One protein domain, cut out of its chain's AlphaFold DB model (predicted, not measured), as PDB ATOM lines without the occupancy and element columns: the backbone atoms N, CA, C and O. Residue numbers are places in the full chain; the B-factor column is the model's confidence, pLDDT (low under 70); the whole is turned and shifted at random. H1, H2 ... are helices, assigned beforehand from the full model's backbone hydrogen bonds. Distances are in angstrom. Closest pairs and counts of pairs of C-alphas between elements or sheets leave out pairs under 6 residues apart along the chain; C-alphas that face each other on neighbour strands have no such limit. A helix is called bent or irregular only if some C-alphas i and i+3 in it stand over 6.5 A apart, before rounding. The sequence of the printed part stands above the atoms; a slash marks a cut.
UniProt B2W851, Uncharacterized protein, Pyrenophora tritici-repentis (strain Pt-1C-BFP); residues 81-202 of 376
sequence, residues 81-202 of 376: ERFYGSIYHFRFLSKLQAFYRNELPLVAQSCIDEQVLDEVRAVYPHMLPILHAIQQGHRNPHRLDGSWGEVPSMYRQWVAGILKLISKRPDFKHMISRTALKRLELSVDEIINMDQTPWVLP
ATOM      1  N   GLU A  81     -34.184 -15.701 -36.300       50.72
ATOM      2  CA  GLU A  81     -35.474 -15.009 -36.473       50.72
ATOM      3  C   GLU A  81     -36.433 -15.710 -37.444       50.72
ATOM      4  O   GLU A  81     -37.628 -15.815 -37.159       50.72
ATOM      5  N   ARG A  82     -35.926 -16.284 -38.541       53.94
ATOM      6  CA  ARG A  82     -36.752 -17.032 -39.502       53.94
ATOM      7  C   ARG A  82     -37.132 -18.422 -39.015       53.94
ATOM      8  O   ARG A  82     -38.256 -18.866 -39.248       53.94
ATOM      9  N   PHE A  83     -36.213 -19.119 -38.353       51.53
ATOM     10  CA  PHE A  83     -36.433 -20.495 -37.904       51.53
ATOM     11  C   PHE A  83     -36.885 -20.599 -36.445       51.53
ATOM     12  O   PHE A  83     -37.258 -21.681 -36.011       51.53
ATOM     13  N   TYR A  84     -36.922 -19.509 -35.675       56.47
ATOM     14  CA  TYR A  84     -37.333 -19.507 -34.272       56.47
ATOM     15  C   TYR A  84     -38.760 -20.022 -34.186       56.47
ATOM     16  O   TYR A  84     -39.024 -20.922 -33.398       56.47
ATOM     17  N   GLY A  85     -39.652 -19.552 -35.061       58.50
ATOM     18  CA  GLY A  85     -41.022 -20.053 -35.132       58.50
ATOM     19  C   GLY A  85     -41.076 -21.576 -35.281       58.50
ATOM     20  O   GLY A  85     -41.700 -22.247 -34.464       58.50
ATOM     21  N   SER A  86     -40.376 -22.142 -36.266       55.88
ATOM     22  CA  SER A  86     -40.414 -23.583 -36.547       55.88
ATOM     23  C   SER A  86     -39.629 -24.424 -35.537       55.88
ATOM     24  O   SER A  86     -40.109 -25.481 -35.140       55.88
ATOM     25  N   ILE A  87     -38.473 -23.962 -35.057       60.75
ATOM     26  CA  ILE A  87     -37.654 -24.633 -34.038       60.75
ATOM     27  C   ILE A  87     -38.364 -24.610 -32.687       60.75
ATOM     28  O   ILE A  87     -38.460 -25.650 -32.035       60.75
ATOM     29  N   TYR A  88     -38.892 -23.463 -32.250       56.47
ATOM     30  CA  TYR A  88     -39.680 -23.390 -31.018       56.47
ATOM     31  C   TYR A  88     -40.941 -24.228 -31.139       56.47
ATOM     32  O   TYR A  88     -41.249 -24.967 -30.208       56.47
ATOM     33  N   HIS A  89     -41.630 -24.183 -32.282       56.62
ATOM     34  CA  HIS A  89     -42.802 -25.016 -32.519       56.62
ATOM     35  C   HIS A  89     -42.452 -26.507 -32.474       56.62
ATOM     36  O   HIS A  89     -43.094 -27.259 -31.749       56.62
ATOM     37  N   PHE A  90     -41.379 -26.935 -33.140       61.41
ATOM     38  CA  PHE A  90     -40.903 -28.316 -33.109       61.41
ATOM     39  C   PHE A  90     -40.511 -28.757 -31.695       61.41
ATOM     40  O   PHE A  90     -40.924 -29.827 -31.243       61.41
ATOM     41  N   ARG A  91     -39.758 -27.932 -30.955       63.03
ATOM     42  CA  ARG A  91     -39.374 -28.222 -29.563       63.03
ATOM     43  C   ARG A  91     -40.594 -28.290 -28.653       63.03
ATOM     44  O   ARG A  91     -40.669 -29.186 -27.815       63.03
ATOM     45  N   PHE A  92     -41.540 -27.369 -28.814       62.19
ATOM     46  CA  PHE A  92     -42.789 -27.343 -28.063       62.19
ATOM     47  C   PHE A  92     -43.624 -28.595 -28.339       62.19
ATOM     48  O   PHE A  92     -43.973 -29.300 -27.395       62.19
ATOM     49  N   LEU A  93     -43.870 -28.921 -29.610       63.66
ATOM     50  CA  LEU A  93     -44.616 -30.115 -30.010       63.66
ATOM     51  C   LEU A  93     -43.935 -31.400 -29.535       63.66
ATOM     52  O   LEU A  93     -44.604 -32.275 -28.993       63.66
ATOM     53  N   SER A  94     -42.610 -31.497 -29.655       68.88
ATOM     54  CA  SER A  94     -41.846 -32.662 -29.192       68.88
ATOM     55  C   SER A  94     -41.962 -32.856 -27.680       68.88
ATOM     56  O   SER A  94     -42.186 -33.973 -27.210       68.88
ATOM     57  N   LYS A  95     -41.862 -31.768 -26.903       70.62
ATOM     58  CA  LYS A  95     -42.053 -31.802 -25.444       70.62
ATOM     59  C   LYS A  95     -43.485 -32.165 -25.069       70.62
ATOM     60  O   LYS A  95     -43.686 -32.997 -24.190       70.62
ATOM     61  N   LEU A  96     -44.468 -31.572 -25.741       69.81
ATOM     62  CA  LEU A  96     -45.883 -31.842 -25.507       69.81
ATOM     63  C   LEU A  96     -46.223 -33.309 -25.806       69.81
ATOM     64  O   LEU A  96     -46.907 -33.968 -25.028       69.81
ATOM     65  N   GLN A  97     -45.691 -33.847 -26.902       73.12
ATOM     66  CA  GLN A  97     -45.858 -35.245 -27.272       73.12
ATOM     67  C   GLN A  97     -45.201 -36.186 -26.254       73.12
ATOM     68  O   GLN A  97     -45.831 -37.153 -25.828       73.12
ATOM     69  N   ALA A  98     -43.955 -35.913 -25.849       75.19
ATOM     70  CA  ALA A  98     -43.258 -36.703 -24.833       75.19
ATOM     71  C   ALA A  98     -44.024 -36.698 -23.501       75.19
ATOM     72  O   ALA A  98     -44.241 -37.756 -22.913       75.19
ATOM     73  N   PHE A  99     -44.519 -35.530 -23.086       76.19
ATOM     74  CA  PHE A  99     -45.372 -35.389 -21.910       76.19
ATOM     75  C   PHE A  99     -46.602 -36.302 -21.995       76.19
ATOM     76  O   PHE A  99     -46.828 -37.116 -21.103       76.19
ATOM     77  N   TYR A 100     -47.362 -36.245 -23.091       77.44
ATOM     78  CA  TYR A 100     -48.564 -37.069 -23.230       77.44
ATOM     79  C   TYR A 100     -48.281 -38.562 -23.322       77.44
ATOM     80  O   TYR A 100     -49.019 -39.355 -22.740       77.44
ATOM     81  N   ARG A 101     -47.207 -38.960 -24.007       81.25
ATOM     82  CA  ARG A 101     -46.783 -40.363 -24.037       81.25
ATOM     83  C   ARG A 101     -46.451 -40.885 -22.646       81.25
ATOM     84  O   ARG A 101     -46.810 -42.016 -22.345       81.25
ATOM     85  N   ASN A 102     -45.836 -40.065 -21.802       82.50
ATOM     86  CA  ASN A 102     -45.503 -40.454 -20.436       82.50
ATOM     87  C   ASN A 102     -46.744 -40.475 -19.526       82.50
ATOM     88  O   ASN A 102     -46.836 -41.324 -18.646       82.50
ATOM     89  N   GLU A 103     -47.721 -39.590 -19.739       81.31
ATOM     90  CA  GLU A 103     -48.952 -39.540 -18.930       81.31
ATOM     91  C   GLU A 103     -49.980 -40.620 -19.295       81.31
ATOM     92  O   GLU A 103     -50.748 -41.067 -18.443       81.31
ATOM     93  N   LEU A 104     -50.018 -41.067 -20.551       85.00
ATOM     94  CA  LEU A 104     -51.006 -42.038 -21.025       85.00
ATOM     95  C   LEU A 104     -51.027 -43.365 -20.230       85.00
ATOM     96  O   LEU A 104     -52.126 -43.816 -19.902       85.00
ATOM     97  N   PRO A 105     -49.887 -43.982 -19.860       87.81
ATOM     98  CA  PRO A 105     -49.873 -45.171 -19.009       87.81
ATOM     99  C   PRO A 105     -50.462 -44.934 -17.612       87.81
ATOM    100  O   PRO A 105     -51.124 -45.823 -17.087       87.81
ATOM    101  N   LEU A 106     -50.289 -43.737 -17.033       85.38
ATOM    102  CA  LEU A 106     -50.902 -43.373 -15.746       85.38
ATOM    103  C   LEU A 106     -52.417 -43.261 -15.869       85.38
ATOM    104  O   LEU A 106     -53.170 -43.798 -15.062       85.38
ATOM    105  N   VAL A 107     -52.875 -42.582 -16.917       85.56
ATOM    106  CA  VAL A 107     -54.302 -42.445 -17.218       85.56
ATOM    107  C   VAL A 107     -54.947 -43.806 -17.435       85.56
ATOM    108  O   VAL A 107     -56.061 -44.027 -16.973       85.56
ATOM    109  N   ALA A 108     -54.255 -44.702 -18.135       87.81
ATOM    110  CA  ALA A 108     -54.717 -46.039 -18.466       87.81
ATOM    111  C   ALA A 108     -54.201 -47.108 -17.486       87.81
ATOM    112  O   ALA A 108     -54.088 -48.272 -17.867       87.81
ATOM    113  N   GLN A 109     -53.910 -46.750 -16.229       88.38
ATOM    114  CA  GLN A 109     -53.287 -47.664 -15.262       88.38
ATOM    115  C   GLN A 109     -54.053 -48.983 -15.068       88.38
ATOM    116  O   GLN A 109     -53.436 -50.028 -14.897       88.38
ATOM    117  N   SER A 110     -55.391 -48.977 -15.150       87.25
ATOM    118  CA  SER A 110     -56.195 -50.200 -15.008       87.25
ATOM    119  C   SER A 110     -56.157 -51.110 -16.242       87.25
ATOM    120  O   SER A 110     -56.647 -52.230 -16.174       87.25
ATOM    121  N   CYS A 111     -55.585 -50.648 -17.359       90.06
ATOM    122  CA  CYS A 111     -55.297 -51.473 -18.535       90.06
ATOM    123  C   CYS A 111     -53.949 -52.209 -18.422       90.06
ATOM    124  O   CYS A 111     -53.621 -53.004 -19.302       90.06
ATOM    125  N   ILE A 112     -53.158 -51.938 -17.376       89.81
ATOM    126  CA  ILE A 112     -51.916 -52.654 -17.075       89.81
ATOM    127  C   ILE A 112     -52.294 -53.907 -16.281       89.81
ATOM    128  O   ILE A 112     -52.365 -53.881 -15.053       89.81
ATOM    129  N   ASP A 113     -52.595 -54.986 -16.999       89.88
ATOM    130  CA  ASP A 113     -52.929 -56.299 -16.439       89.88
ATOM    131  C   ASP A 113     -51.700 -57.221 -16.334       89.88
ATOM    132  O   ASP A 113     -50.595 -56.868 -16.751       89.88
ATOM    133  N   GLU A 114     -51.889 -58.419 -15.772       89.38
ATOM    134  CA  GLU A 114     -50.822 -59.423 -15.623       89.38
ATOM    135  C   GLU A 114     -50.159 -59.792 -16.957       89.38
ATOM    136  O   GLU A 114     -48.951 -59.990 -17.004       89.38
ATOM    137  N   GLN A 115     -50.902 -59.796 -18.069       88.50
ATOM    138  CA  GLN A 115     -50.308 -60.080 -19.376       88.50
ATOM    139  C   GLN A 115     -49.322 -58.975 -19.788       88.50
ATOM    140  O   GLN A 115     -48.234 -59.274 -20.278       88.50
ATOM    141  N   VAL A 116     -49.668 -57.700 -19.579       88.00
ATOM    142  CA  VAL A 116     -48.742 -56.583 -19.840       88.00
ATOM    143  C   VAL A 116     -47.506 -56.687 -18.941       88.00
ATOM    144  O   VAL A 116     -46.388 -56.460 -19.409       88.00
ATOM    145  N   LEU A 117     -47.687 -57.062 -17.670       87.69
ATOM    146  CA  LEU A 117     -46.577 -57.282 -16.740       87.69
ATOM    147  C   LEU A 117     -45.669 -58.436 -17.189       87.69
ATOM    148  O   LEU A 117     -44.450 -58.292 -17.135       87.69
ATOM    149  N   ASP A 118     -46.226 -59.546 -17.668       86.44
ATOM    150  CA  ASP A 118     -45.463 -60.696 -18.158       86.44
ATOM    151  C   ASP A 118     -44.664 -60.365 -19.426       86.44
ATOM    152  O   ASP A 118     -43.481 -60.706 -19.524       86.44
ATOM    153  N   GLU A 119     -45.263 -59.636 -20.371       83.50
ATOM    154  CA  GLU A 119     -44.574 -59.185 -21.586       83.50
ATOM    155  C   GLU A 119     -43.420 -58.227 -21.252       83.50
ATOM    156  O   GLU A 119     -42.317 -58.345 -21.794       83.50
ATOM    157  N   VAL A 120     -43.625 -57.317 -20.297       81.88
ATOM    158  CA  VAL A 120     -42.569 -56.405 -19.841       81.88
ATOM    159  C   VAL A 120     -41.507 -57.150 -19.039       81.88
ATOM    160  O   VAL A 120     -40.327 -56.865 -19.214       81.88
ATOM    161  N   ARG A 121     -41.870 -58.147 -18.228       79.81
ATOM    162  CA  ARG A 121     -40.906 -59.002 -17.518       79.81
ATOM    163  C   ARG A 121     -39.991 -59.742 -18.488       79.81
ATOM    164  O   ARG A 121     -38.801 -59.869 -18.211       79.81
ATOM    165  N   ALA A 122     -40.534 -60.210 -19.610       77.12
ATOM    166  CA  ALA A 122     -39.780 -60.945 -20.615       77.12
ATOM    167  C   ALA A 122     -38.787 -60.060 -21.389       77.12
ATOM    168  O   ALA A 122     -37.683 -60.509 -21.688       77.12
ATOM    169  N   VAL A 123     -39.162 -58.815 -21.712       77.62
ATOM    170  CA  VAL A 123     -38.361 -57.939 -22.594       77.62
ATOM    171  C   VAL A 123     -37.564 -56.878 -21.823       77.62
ATOM    172  O   VAL A 123     -36.414 -56.601 -22.154       77.62
ATOM    173  N   TYR A 124     -38.148 -56.295 -20.777       76.75
ATOM    174  CA  TYR A 124     -37.578 -55.202 -19.982       76.75
ATOM    175  C   TYR A 124     -37.757 -55.447 -18.469       76.75
ATOM    176  O   TYR A 124     -38.407 -54.650 -17.787       76.75
ATOM    177  N   PRO A 125     -37.171 -56.514 -17.892       74.88
ATOM    178  CA  PRO A 125     -37.385 -56.874 -16.485       74.88
ATOM    179  C   PRO A 125     -37.003 -55.753 -15.505       74.88
ATOM    180  O   PRO A 125     -37.642 -55.588 -14.470       74.88
ATOM    181  N   HIS A 126     -36.003 -54.937 -15.852       75.69
ATOM    182  CA  HIS A 126     -35.564 -53.790 -15.052       75.69
ATOM    183  C   HIS A 126     -36.580 -52.633 -15.006       75.69
ATOM    184  O   HIS A 126     -36.496 -51.802 -14.110       75.69
ATOM    185  N   MET A 127     -37.550 -52.595 -15.927       82.25
ATOM    186  CA  MET A 127     -38.595 -51.566 -15.995       82.25
ATOM    187  C   MET A 127     -39.872 -51.948 -15.223       82.25
ATOM    188  O   MET A 127     -40.769 -51.120 -15.058       82.25
ATOM    189  N   LEU A 128     -39.974 -53.185 -14.720       82.50
ATOM    190  CA  LEU A 128     -41.122 -53.639 -13.923       82.50
ATOM    191  C   LEU A 128     -41.425 -52.772 -12.691       82.50
ATOM    192  O   LEU A 128     -42.603 -52.498 -12.456       82.50
ATOM    193  N   PRO A 129     -40.428 -52.298 -11.914       81.56
ATOM    194  CA  PRO A 129     -40.702 -51.424 -10.775       81.56
ATOM    195  C   PRO A 129     -41.459 -50.151 -11.169       81.56
ATOM    196  O   PRO A 129     -42.306 -49.686 -10.410       81.56
ATOM    197  N   ILE A 130     -41.208 -49.622 -12.372       85.31
ATOM    198  CA  ILE A 130     -41.889 -48.431 -12.887       85.31
ATOM    199  C   ILE A 130     -43.360 -48.749 -13.184       85.31
ATOM    200  O   ILE A 130     -44.236 -47.980 -12.799       85.31
ATOM    201  N   LEU A 131     -43.664 -49.903 -13.795       86.25
ATOM    202  CA  LEU A 131     -45.056 -50.324 -14.012       86.25
ATOM    203  C   LEU A 131     -45.822 -50.504 -12.709       86.25
ATOM    204  O   LEU A 131     -46.959 -50.052 -12.611       86.25
ATOM    205  N   HIS A 132     -45.205 -51.124 -11.705       84.19
ATOM    206  CA  HIS A 132     -45.833 -51.261 -10.397       84.19
ATOM    207  C   HIS A 132     -46.081 -49.898  -9.744       84.19
ATOM    208  O   HIS A 132     -47.147 -49.687  -9.168       84.19
ATOM    209  N   ALA A 133     -45.154 -48.946  -9.889       81.25
ATOM    210  CA  ALA A 133     -45.363 -47.589  -9.405       81.25
ATOM    211  C   ALA A 133     -46.543 -46.896 -10.124       81.25
ATOM    212  O   ALA A 133     -47.406 -46.301  -9.477       81.25
ATOM    213  N   ILE A 134     -46.640 -47.047 -11.447       85.69
ATOM    214  CA  ILE A 134     -47.755 -46.537 -12.261       85.69
ATOM    215  C   ILE A 134     -49.088 -47.183 -11.839       85.69
ATOM    216  O   ILE A 134     -50.072 -46.473 -11.646       85.69
ATOM    217  N   GLN A 135     -49.133 -48.506 -11.635       84.38
ATOM    218  CA  GLN A 135     -50.332 -49.221 -11.162       84.38
ATOM    219  C   GLN A 135     -50.803 -48.732  -9.784       84.38
ATOM    220  O   GLN A 135     -52.003 -48.689  -9.517       84.38
ATOM    221  N   GLN A 136     -49.865 -48.335  -8.922       80.81
ATOM    222  CA  GLN A 136     -50.143 -47.742  -7.610       80.81
ATOM    223  C   GLN A 136     -50.572 -46.264  -7.687       80.81
ATOM    224  O   GLN A 136     -50.899 -45.673  -6.659       80.81
ATOM    225  N   GLY A 137     -50.606 -45.666  -8.883       77.88
ATOM    226  CA  GLY A 137     -51.030 -44.284  -9.108       77.88
ATOM    227  C   GLY A 137     -49.945 -43.234  -8.855       77.88
ATOM    228  O   GLY A 137     -50.265 -42.047  -8.740       77.88
ATOM    229  N   HIS A 138     -48.671 -43.631  -8.762       80.00
ATOM    230  CA  HIS A 138     -47.563 -42.680  -8.624       80.00
ATOM    231  C   HIS A 138     -47.395 -41.869  -9.902       80.00
ATOM    232  O   HIS A 138     -47.324 -42.428 -10.989       80.00
ATOM    233  N   ARG A 139     -47.304 -40.543  -9.782       79.00
ATOM    234  CA  ARG A 139     -47.113 -39.645 -10.930       79.00
ATOM    235  C   ARG A 139     -45.712 -39.787 -11.517       79.00
ATOM    236  O   ARG A 139     -44.766 -40.101 -10.799       79.00
ATOM    237  N   ASN A 140     -45.580 -39.463 -12.802       78.50
ATOM    238  CA  ASN A 140     -44.271 -39.357 -13.431       78.50
ATOM    239  C   ASN A 140     -43.416 -38.316 -12.706       78.50
ATOM    240  O   ASN A 140     -43.932 -37.260 -12.313       78.50
ATOM    241  N   PRO A 141     -42.109 -38.570 -12.553       77.06
ATOM    242  CA  PRO A 141     -41.230 -37.590 -11.967       77.06
ATOM    243  C   PRO A 141     -41.143 -36.347 -12.857       77.06
ATOM    244  O   PRO A 141     -41.157 -36.433 -14.080       77.06
ATOM    245  N   HIS A 142     -41.050 -35.170 -12.241       71.94
ATOM    246  CA  HIS A 142     -40.916 -33.916 -12.989       71.94
ATOM    247  C   HIS A 142     -39.482 -33.712 -13.490       71.94
ATOM    248  O   HIS A 142     -39.261 -33.012 -14.475       71.94
ATOM    249  N   ARG A 143     -38.503 -34.324 -12.813       72.69
ATOM    250  CA  ARG A 143     -37.113 -34.374 -13.272       72.69
ATOM    251  C   ARG A 143     -36.922 -35.436 -14.353       72.69
ATOM    252  O   ARG A 143     -37.695 -36.387 -14.448       72.69
ATOM    253  N   LEU A 144     -35.836 -35.279 -15.115       69.44
ATOM    254  CA  LEU A 144     -35.388 -36.247 -16.124       69.44
ATOM    255  C   LEU A 144     -36.432 -36.480 -17.225       69.44
ATOM    256  O   LEU A 144     -36.601 -37.596 -17.703       69.44
ATOM    257  N   ASP A 145     -37.187 -35.437 -17.581       71.62
ATOM    258  CA  ASP A 145     -38.261 -35.487 -18.583       71.62
ATOM    259  C   ASP A 145     -39.324 -36.578 -18.321       71.62
ATOM    260  O   ASP A 145     -40.023 -37.020 -19.236       71.62
ATOM    261  N   GLY A 146     -39.460 -37.029 -17.067       75.88
ATOM    262  CA  GLY A 146     -40.357 -38.121 -16.696       75.88
ATOM    263  C   GLY A 146     -39.832 -39.517 -17.018       75.88
ATOM    264  O   GLY A 146     -40.623 -40.454 -17.011       75.88
ATOM    265  N   SER A 147     -38.528 -39.689 -17.275       79.38
ATOM    266  CA  SER A 147     -37.930 -40.983 -17.637       79.38
ATOM    267  C   SER A 147     -37.701 -41.948 -16.473       79.38
ATOM    268  O   SER A 147     -37.085 -42.993 -16.663       79.38
ATOM    269  N   TRP A 148     -38.148 -41.615 -15.257       82.00
ATOM    270  CA  TRP A 148     -37.949 -42.451 -14.063       82.00
ATOM    271  C   TRP A 148     -36.490 -42.836 -13.801       82.00
ATOM    272  O   TRP A 148     -36.202 -43.897 -13.248       82.00
ATOM    273  N   GLY A 149     -35.558 -41.962 -14.188       79.75
ATOM    274  CA  GLY A 149     -34.139 -42.228 -14.003       79.75
ATOM    275  C   GLY A 149     -33.520 -43.136 -15.060       79.75
ATOM    276  O   GLY A 149     -32.342 -43.459 -14.943       79.75
ATOM    277  N   GLU A 150     -34.274 -43.547 -16.073       83.56
ATOM    278  CA  GLU A 150     -33.792 -44.373 -17.176       83.56
ATOM    279  C   GLU A 150     -33.258 -43.518 -18.326       83.56
ATOM    280  O   GLU A 150     -33.608 -42.341 -18.476       83.56
ATOM    281  N   VAL A 151     -32.434 -44.138 -19.176       78.00
ATOM    282  CA  VAL A 151     -31.910 -43.495 -20.385       78.00
ATOM    283  C   VAL A 151     -33.081 -43.063 -21.278       78.00
ATOM    284  O   VAL A 151     -33.890 -43.918 -21.655       78.00
ATOM    285  N   PRO A 152     -33.190 -41.778 -21.675       77.06
ATOM    286  CA  PRO A 152     -34.375 -41.270 -22.367       77.06
ATOM    287  C   PRO A 152     -34.752 -42.037 -23.640       77.06
ATOM    288  O   PRO A 152     -35.932 -42.181 -23.941       77.06
ATOM    289  N   SER A 153     -33.776 -42.546 -24.398       71.75
ATOM    290  CA  SER A 153     -34.034 -43.368 -25.589       71.75
ATOM    291  C   SER A 153     -34.686 -44.708 -25.245       71.75
ATOM    292  O   SER A 153     -35.717 -45.041 -25.828       71.75
ATOM    293  N   MET A 154     -34.129 -45.435 -24.274       75.69
ATOM    294  CA  MET A 154     -34.683 -46.703 -23.794       75.69
ATOM    295  C   MET A 154     -36.064 -46.499 -23.177       75.69
ATOM    296  O   MET A 154     -36.990 -47.243 -23.488       75.69
ATOM    297  N   TYR A 155     -36.228 -45.451 -22.366       82.12
ATOM    298  CA  TYR A 155     -37.507 -45.119 -21.750       82.12
ATOM    299  C   TYR A 155     -38.581 -44.808 -22.800       82.12
ATOM    300  O   TYR A 155     -39.668 -45.377 -22.753       82.12
ATOM    301  N   ARG A 156     -38.277 -43.981 -23.813       79.56
ATOM    302  CA  ARG A 156     -39.210 -43.698 -24.921       79.56
ATOM    303  C   ARG A 156     -39.623 -44.962 -25.672       79.56
ATOM    304  O   ARG A 156     -40.800 -45.120 -25.992       79.56
ATOM    305  N   GLN A 157     -38.670 -45.850 -25.955       77.88
ATOM    306  CA  GLN A 157     -38.937 -47.116 -26.639       77.88
ATOM    307  C   GLN A 157     -39.838 -48.025 -25.796       77.88
ATOM    308  O   GLN A 157     -40.801 -48.599 -26.306       77.88
ATOM    309  N   TRP A 158     -39.552 -48.114 -24.502       83.88
ATOM    310  CA  TRP A 158     -40.340 -48.871 -23.541       83.88
ATOM    311  C   TRP A 158     -41.770 -48.324 -23.407       83.88
ATOM    312  O   TRP A 158     -42.724 -49.087 -23.571       83.88
ATOM    313  N   VAL A 159     -41.938 -47.006 -23.234       86.50
ATOM    314  CA  VAL A 159     -43.251 -46.334 -23.214       86.50
ATOM    315  C   VAL A 159     -44.020 -46.612 -24.507       86.50
ATOM    316  O   VAL A 159     -45.194 -46.969 -24.456       86.50
ATOM    317  N   ALA A 160     -43.373 -46.511 -25.673       82.88
ATOM    318  CA  ALA A 160     -44.003 -46.821 -26.956       82.88
ATOM    319  C   ALA A 160     -44.489 -48.278 -27.031       82.88
ATOM    320  O   ALA A 160     -45.582 -48.541 -27.536       82.88
ATOM    321  N   GLY A 161     -43.688 -49.220 -26.524       83.38
ATOM    322  CA  GLY A 161     -44.045 -50.632 -26.433       83.38
ATOM    323  C   GLY A 161     -45.270 -50.854 -25.550       83.38
ATOM    324  O   GLY A 161     -46.260 -51.412 -26.016       83.38
ATOM    325  N   ILE A 162     -45.245 -50.351 -24.313       87.62
ATOM    326  CA  ILE A 162     -46.367 -50.496 -23.375       87.62
ATOM    327  C   ILE A 162     -47.629 -49.844 -23.918       87.62
ATOM    328  O   ILE A 162     -48.682 -50.472 -23.873       87.62
ATOM    329  N   LEU A 163     -47.541 -48.630 -24.469       87.56
ATOM    330  CA  LEU A 163     -48.692 -47.937 -25.047       87.56
ATOM    331  C   LEU A 163     -49.383 -48.776 -26.120       87.56
ATOM    332  O   LEU A 163     -50.607 -48.836 -26.138       87.56
ATOM    333  N   LYS A 164     -48.618 -49.471 -26.970       86.81
ATOM    334  CA  LYS A 164     -49.161 -50.401 -27.973       86.81
ATOM    335  C   LYS A 164     -49.808 -51.647 -27.362       86.81
ATOM    336  O   LYS A 164     -50.657 -52.255 -28.011       86.81
ATOM    337  N   LEU A 165     -49.395 -52.066 -26.168       87.19
ATOM    338  CA  LEU A 165     -49.994 -53.201 -25.463       87.19
ATOM    339  C   LEU A 165     -51.291 -52.794 -24.771       87.19
ATOM    340  O   LEU A 165     -52.336 -53.392 -25.028       87.19
ATOM    341  N   ILE A 166     -51.250 -51.735 -23.962       90.06
ATOM    342  CA  ILE A 166     -52.421 -51.270 -23.212       90.06
ATOM    343  C   ILE A 166     -53.499 -50.695 -24.137       90.06
ATOM    344  O   ILE A 166     -54.682 -50.805 -23.825       90.06
ATOM    345  N   SER A 167     -53.133 -50.164 -25.313       88.50
ATOM    346  CA  SER A 167     -54.105 -49.639 -26.282       88.50
ATOM    347  C   SER A 167     -55.021 -50.692 -26.894       88.50
ATOM    348  O   SER A 167     -56.106 -50.362 -27.373       88.50
ATOM    349  N   LYS A 168     -54.621 -51.967 -26.848       87.94
ATOM    350  CA  LYS A 168     -55.434 -53.098 -27.313       87.94
ATOM    351  C   LYS A 168     -56.540 -53.471 -26.324       87.94
ATOM    352  O   LYS A 168     -57.374 -54.314 -26.650       87.94
ATOM    353  N   ARG A 169     -56.543 -52.903 -25.112       88.94
ATOM    354  CA  ARG A 169     -57.541 -53.217 -24.087       88.94
ATOM    355  C   ARG A 169     -58.854 -52.475 -24.353       88.94
ATOM    356  O   ARG A 169     -58.825 -51.306 -24.739       88.94
ATOM    357  N   PRO A 170     -60.012 -53.124 -24.131       84.69
ATOM    358  CA  PRO A 170     -61.318 -52.546 -24.457       84.69
ATOM    359  C   PRO A 170     -61.592 -51.238 -23.700       84.69
ATOM    360  O   PRO A 170     -62.163 -50.305 -24.267       84.69
ATOM    361  N   ASP A 171     -61.110 -51.126 -22.461       84.94
ATOM    362  CA  ASP A 171     -61.363 -49.965 -21.603       84.94
ATOM    363  C   ASP A 171     -60.451 -48.767 -21.896       84.94
ATOM    364  O   ASP A 171     -60.753 -47.643 -21.491       84.94
ATOM    365  N   PHE A 172     -59.370 -48.964 -22.654       86.25
ATOM    366  CA  PHE A 172     -58.352 -47.944 -22.905       86.25
ATOM    367  C   PHE A 172     -58.939 -46.655 -23.495       86.25
ATOM    368  O   PHE A 172     -58.711 -45.554 -22.986       86.25
ATOM    369  N   LYS A 173     -59.776 -46.783 -24.535       80.94
ATOM    370  CA  LYS A 173     -60.425 -45.631 -25.183       80.94
ATOM    371  C   LYS A 173     -61.380 -44.903 -24.236       80.94
ATOM    372  O   LYS A 173     -61.447 -43.671 -24.255       80.94
ATOM    373  N   HIS A 174     -62.097 -45.645 -23.395       81.56
ATOM    374  CA  HIS A 174     -63.006 -45.070 -22.408       81.56
ATOM    375  C   HIS A 174     -62.239 -44.285 -21.329       81.56
ATOM    376  O   HIS A 174     -62.642 -43.175 -20.980       81.56
ATOM    377  N   MET A 175     -61.102 -44.803 -20.857       78.62
ATOM    378  CA  MET A 175     -60.266 -44.130 -19.859       78.62
ATOM    379  C   MET A 175     -59.683 -42.813 -20.379       78.62
ATOM    380  O   MET A 175     -59.809 -41.773 -19.727       78.62
ATOM    381  N   ILE A 176     -59.113 -42.819 -21.585       77.88
ATOM    382  CA  ILE A 176     -58.465 -41.628 -22.155       77.88
ATOM    383  C   ILE A 176     -59.479 -40.543 -22.511       77.88
ATOM    384  O   ILE A 176     -59.198 -39.354 -22.344       77.88
ATOM    385  N   SER A 177     -60.699 -40.932 -22.894       70.00
ATOM    386  CA  SER A 177     -61.800 -40.003 -23.184       70.00
ATOM    387  C   SER A 177     -62.178 -39.090 -22.006       70.00
ATOM    388  O   SER A 177     -62.916 -38.123 -22.203       70.00
ATOM    389  N   ARG A 178     -61.690 -39.369 -20.789       66.69
ATOM    390  CA  ARG A 178     -61.936 -38.576 -19.573       66.69
ATOM    391  C   ARG A 178     -60.783 -37.626 -19.213       66.69
ATOM    392  O   ARG A 178     -60.817 -37.026 -18.142       66.69
ATOM    393  N   THR A 179     -59.778 -37.467 -20.079       66.00
ATOM    394  CA  THR A 179     -58.529 -36.743 -19.760       66.00
ATOM    395  C   THR A 179     -58.295 -35.471 -20.570       66.00
ATOM    396  O   THR A 179     -59.019 -35.171 -21.520       66.00
ATOM    397  N   ALA A 180     -57.266 -34.707 -20.180       55.25
ATOM    398  CA  ALA A 180     -56.859 -33.455 -20.824       55.25
ATOM    399  C   ALA A 180     -56.539 -33.611 -22.324       55.25
ATOM    400  O   ALA A 180     -56.722 -32.658 -23.073       55.25
ATOM    401  N   LEU A 181     -56.174 -34.816 -22.778       57.97
ATOM    402  CA  LEU A 181     -55.963 -35.140 -24.193       57.97
ATOM    403  C   LEU A 181     -57.181 -34.832 -25.069       57.97
ATOM    404  O   LEU A 181     -57.039 -34.273 -26.151       57.97
ATOM    405  N   LYS A 182     -58.392 -35.103 -24.566       55.62
ATOM    406  CA  LYS A 182     -59.639 -34.775 -25.268       55.62
ATOM    407  C   LYS A 182     -59.878 -33.263 -25.364       55.62
ATOM    408  O   LYS A 182     -60.554 -32.818 -26.281       55.62
ATOM    409  N   ARG A 183     -59.331 -32.471 -24.431       53.94
ATOM    410  CA  ARG A 183     -59.455 -31.001 -24.435       53.94
ATOM    411  C   ARG A 183     -58.547 -30.328 -25.466       53.94
ATOM    412  O   ARG A 183     -58.794 -29.177 -25.791       53.94
ATOM    413  N   LEU A 184     -57.515 -31.025 -25.940       52.59
ATOM    414  CA  LEU A 184     -56.579 -30.525 -26.950       52.59
ATOM    415  C   LEU A 184     -56.831 -31.103 -28.348       52.59
ATOM    416  O   LEU A 184     -56.015 -30.877 -29.232       52.59
ATOM    417  N   GLU A 185     -57.915 -31.869 -28.530       57.72
ATOM    418  CA  GLU A 185     -58.279 -32.517 -29.804       57.72
ATOM    419  C   GLU A 185     -57.154 -33.364 -30.431       57.72
ATOM    420  O   GLU A 185     -57.145 -33.621 -31.632       57.72
ATOM    421  N   LEU A 186     -56.204 -33.842 -29.621       61.78
ATOM    422  CA  LEU A 186     -55.102 -34.661 -30.114       61.78
ATOM    423  C   LEU A 186     -55.588 -36.085 -30.397       61.78
ATOM    424  O   LEU A 186     -56.214 -36.725 -29.543       61.78
ATOM    425  N   SER A 187     -55.254 -36.614 -31.575       70.75
ATOM    426  CA  SER A 187     -55.539 -38.007 -31.915       70.75
ATOM    427  C   SER A 187     -54.673 -38.943 -31.072       70.75
ATOM    428  O   SER A 187     -53.446 -38.986 -31.177       70.75
ATOM    429  N   VAL A 188     -55.329 -39.727 -30.217       69.25
ATOM    430  CA  VAL A 188     -54.682 -40.736 -29.364       69.25
ATOM    431  C   VAL A 188     -53.959 -41.783 -30.213       69.25
ATOM    432  O   VAL A 188     -52.849 -42.192 -29.874       69.25
ATOM    433  N   ASP A 189     -54.558 -42.172 -31.340       71.56
ATOM    434  CA  ASP A 189     -53.974 -43.138 -32.269       71.56
ATOM    435  C   ASP A 189     -52.715 -42.572 -32.950       71.56
ATOM    436  O   ASP A 189     -51.737 -43.300 -33.126       71.56
ATOM    437  N   GLU A 190     -52.674 -41.271 -33.257       68.19
ATOM    438  CA  GLU A 190     -51.458 -40.616 -33.761       68.19
ATOM    439  C   GLU A 190     -50.371 -40.583 -32.686       68.19
ATOM    440  O   GLU A 190     -49.241 -41.001 -32.939       68.19
ATOM    441  N   ILE A 191     -50.710 -40.189 -31.452       69.38
ATOM    442  CA  ILE A 191     -49.747 -40.139 -30.344       69.38
ATOM    443  C   ILE A 191     -49.116 -41.512 -30.101       69.38
ATOM    444  O   ILE A 191     -47.901 -41.568 -29.931       69.38
ATOM    445  N   ILE A 192     -49.893 -42.604 -30.102       71.06
ATOM    446  CA  ILE A 192     -49.413 -43.979 -29.848       71.06
ATOM    447  C   ILE A 192     -48.511 -44.493 -30.972       71.06
ATOM    448  O   ILE A 192     -47.535 -45.203 -30.708       71.06
ATOM    449  N   ASN A 193     -48.810 -44.134 -32.218       69.31
ATOM    450  CA  ASN A 193     -48.114 -44.683 -33.378       69.31
ATOM    451  C   ASN A 193     -46.955 -43.809 -33.883       69.31
ATOM    452  O   ASN A 193     -46.132 -44.298 -34.649       69.31
ATOM    453  N   MET A 194     -46.836 -42.560 -33.425       63.91
ATOM    454  CA  MET A 194     -45.765 -41.649 -33.834       63.91
ATOM    455  C   MET A 194     -44.384 -42.118 -33.349       63.91
ATOM    456  O   MET A 194     -44.102 -42.127 -32.150       63.91
ATOM    457  N   ASP A 195     -43.511 -42.492 -34.280       57.59
ATOM    458  CA  ASP A 195     -42.159 -42.947 -33.961       57.59
ATOM    459  C   ASP A 195     -41.279 -41.746 -33.578       57.59
ATOM    460  O   ASP A 195     -41.092 -40.813 -34.362       57.59
ATOM    461  N   GLN A 196     -40.791 -41.710 -32.337       55.50
ATOM    462  CA  GLN A 196     -39.897 -40.646 -31.880       55.50
ATOM    463  C   GLN A 196     -38.459 -41.050 -32.185       55.50
ATOM    464  O   GLN A 196     -37.775 -41.639 -31.346       55.50
ATOM    465  N   THR A 197     -37.980 -40.695 -33.374       52.22
ATOM    466  CA  THR A 197     -36.554 -40.737 -33.709       52.22
ATOM    467  C   THR A 197     -35.967 -39.328 -33.560       52.22
ATOM    468  O   THR A 197     -35.972 -38.561 -34.521       52.22
ATOM    469  N   PRO A 198     -35.461 -38.942 -32.370       42.84
ATOM    470  CA  PRO A 198     -35.027 -37.568 -32.069       42.84
ATOM    471  C   PRO A 198     -33.811 -37.086 -32.876       42.84
ATOM    472  O   PRO A 198     -33.412 -35.935 -32.738       42.84
ATOM    473  N   TRP A 199     -33.222 -37.950 -33.702       45.72
ATOM    474  CA  TRP A 199     -32.047 -37.663 -34.529       45.72
ATOM    475  C   TRP A 199     -32.393 -37.401 -35.999       45.72
ATOM    476  O   TRP A 199     -31.498 -37.216 -36.817       45.72
ATOM    477  N   VAL A 200     -33.679 -37.414 -36.356       40.81
ATOM    478  CA  VAL A 200     -34.131 -37.146 -37.722       40.81
ATOM    479  C   VAL A 200     -34.540 -35.682 -37.816       40.81
ATOM    480  O   VAL A 200     -35.536 -35.283 -37.219       40.81
ATOM    481  N   LEU A 201     -33.781 -34.882 -38.569       36.59
ATOM    482  CA  LEU A 201     -34.244 -33.586 -39.071       36.59
ATOM    483  C   LEU A 201     -35.353 -33.876 -40.097       36.59
ATOM    484  O   LEU A 201     -35.050 -34.432 -41.158       36.59
ATOM    485  N   PRO A 202     -36.635 -33.598 -39.804       37.06
ATOM    486  CA  PRO A 202     -37.700 -34.032 -40.687       37.06
ATOM    487  C   PRO A 202     -37.764 -33.108 -41.905       37.06
ATOM    488  O   PRO A 202     -37.916 -31.894 -41.773       37.06
TER     489      PRO A 202
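What this domain is: This is residues 81 to 202 of the 376 residues of an uncharacterized protein of Pyrenophora tritici-repentis (strain Pt-1C-BFP) (UniProt B2W851). One long helix, H1, is an arm and a core post in one: its first residues, 81 to 93, stick out, while its last part runs into a compact body of shorter helices that wrap partway round it. In that body H4 and H7 cross H1, the hairpin of H2 and H3 packs by H3 at the end of H1, and the small H5 packs at that end too. The printed part has 122 residues with seven named helices, H1 to H7 in chain order, and no named strand, so its class is all helix. It is compact, with a radius of gyration of the C-alphas of 14.9 A, yet elongated by the arm, spanning 51 by 30 by 24 A.

Where its parts are: Find C-alpha 81 at (-35.474, -15.009, -36.473); from there H1, residues 81 to 107, runs 38.4 A to C-alpha 107 at (-54.302, -42.445, -17.218). H1 is irregular, but only just, with C-alphas 82 and 85 lying 6.8 A apart. Next come H2, residues 114 to 123, 14.4 A, and H3, residues 125 to 135, 16.0 A and irregular, with C-alphas 126 and 129 lying 7.1 A apart. After residues 136 to 151, which hold no named element, H4, residues 152 to 166, runs 20.6 A. Read on to H5, residues 172 to 176, 6.4 A, H6, residues 180 to 183, 5.1 A, and H7, residues 188 to 193, 8.7 A, ending at C-alpha 193, (-48.114, -44.683, -33.378).

How they stand to each other: Begin with H1, the hub, touching four helices. With residues 101 to 105 alone it touches H4 at a steep tilt of 51 degrees, the same way; the closest C-alphas, Pro 105 and Leu 163, are 6.7 A apart. With residues 97 to 101 alone it touches H7, about perpendicular at 80 degrees, closest at the C-alphas of Gln 97 and Ile 191, 7.0 A. H1 and H3 only just touch, only at their ends, with 3 pairs of C-alphas within 8 A, the closest Leu 106 and Ile 134 at 5.7 A. H1 and H5 only just touch, also with 3 pairs, the closest Val 107 and Ile 176 at 6.5 A. H2 and H3 form a helical hairpin at a shallow tilt of 29 degrees; the C-alphas of Arg 121 and Leu 128 are closest, 6.5 A. H2 touches H4 opposite ways at a shallow tilt of 34 degrees, only just short of steep, closest at the C-alphas of Val 116 and Leu 165, 6.7 A. H6 touches no helix. Each O i to N i+4 pair is within hydrogen-bond range in H2, H4, H5 and H7, against 19 of 23 in H1 and 5 of 7 in H3; H6 is too short for such a pair.

The domain as a whole: The C-alphas farthest apart, Glu 81 and Glu 114, are 51.4 A apart. The printed part has no cut, and the link from H3 to H4 is long. Its mean pLDDT is 74.1; 38 residues are under 70, among them 81 to 94, 178 to 186 and 193 to 202.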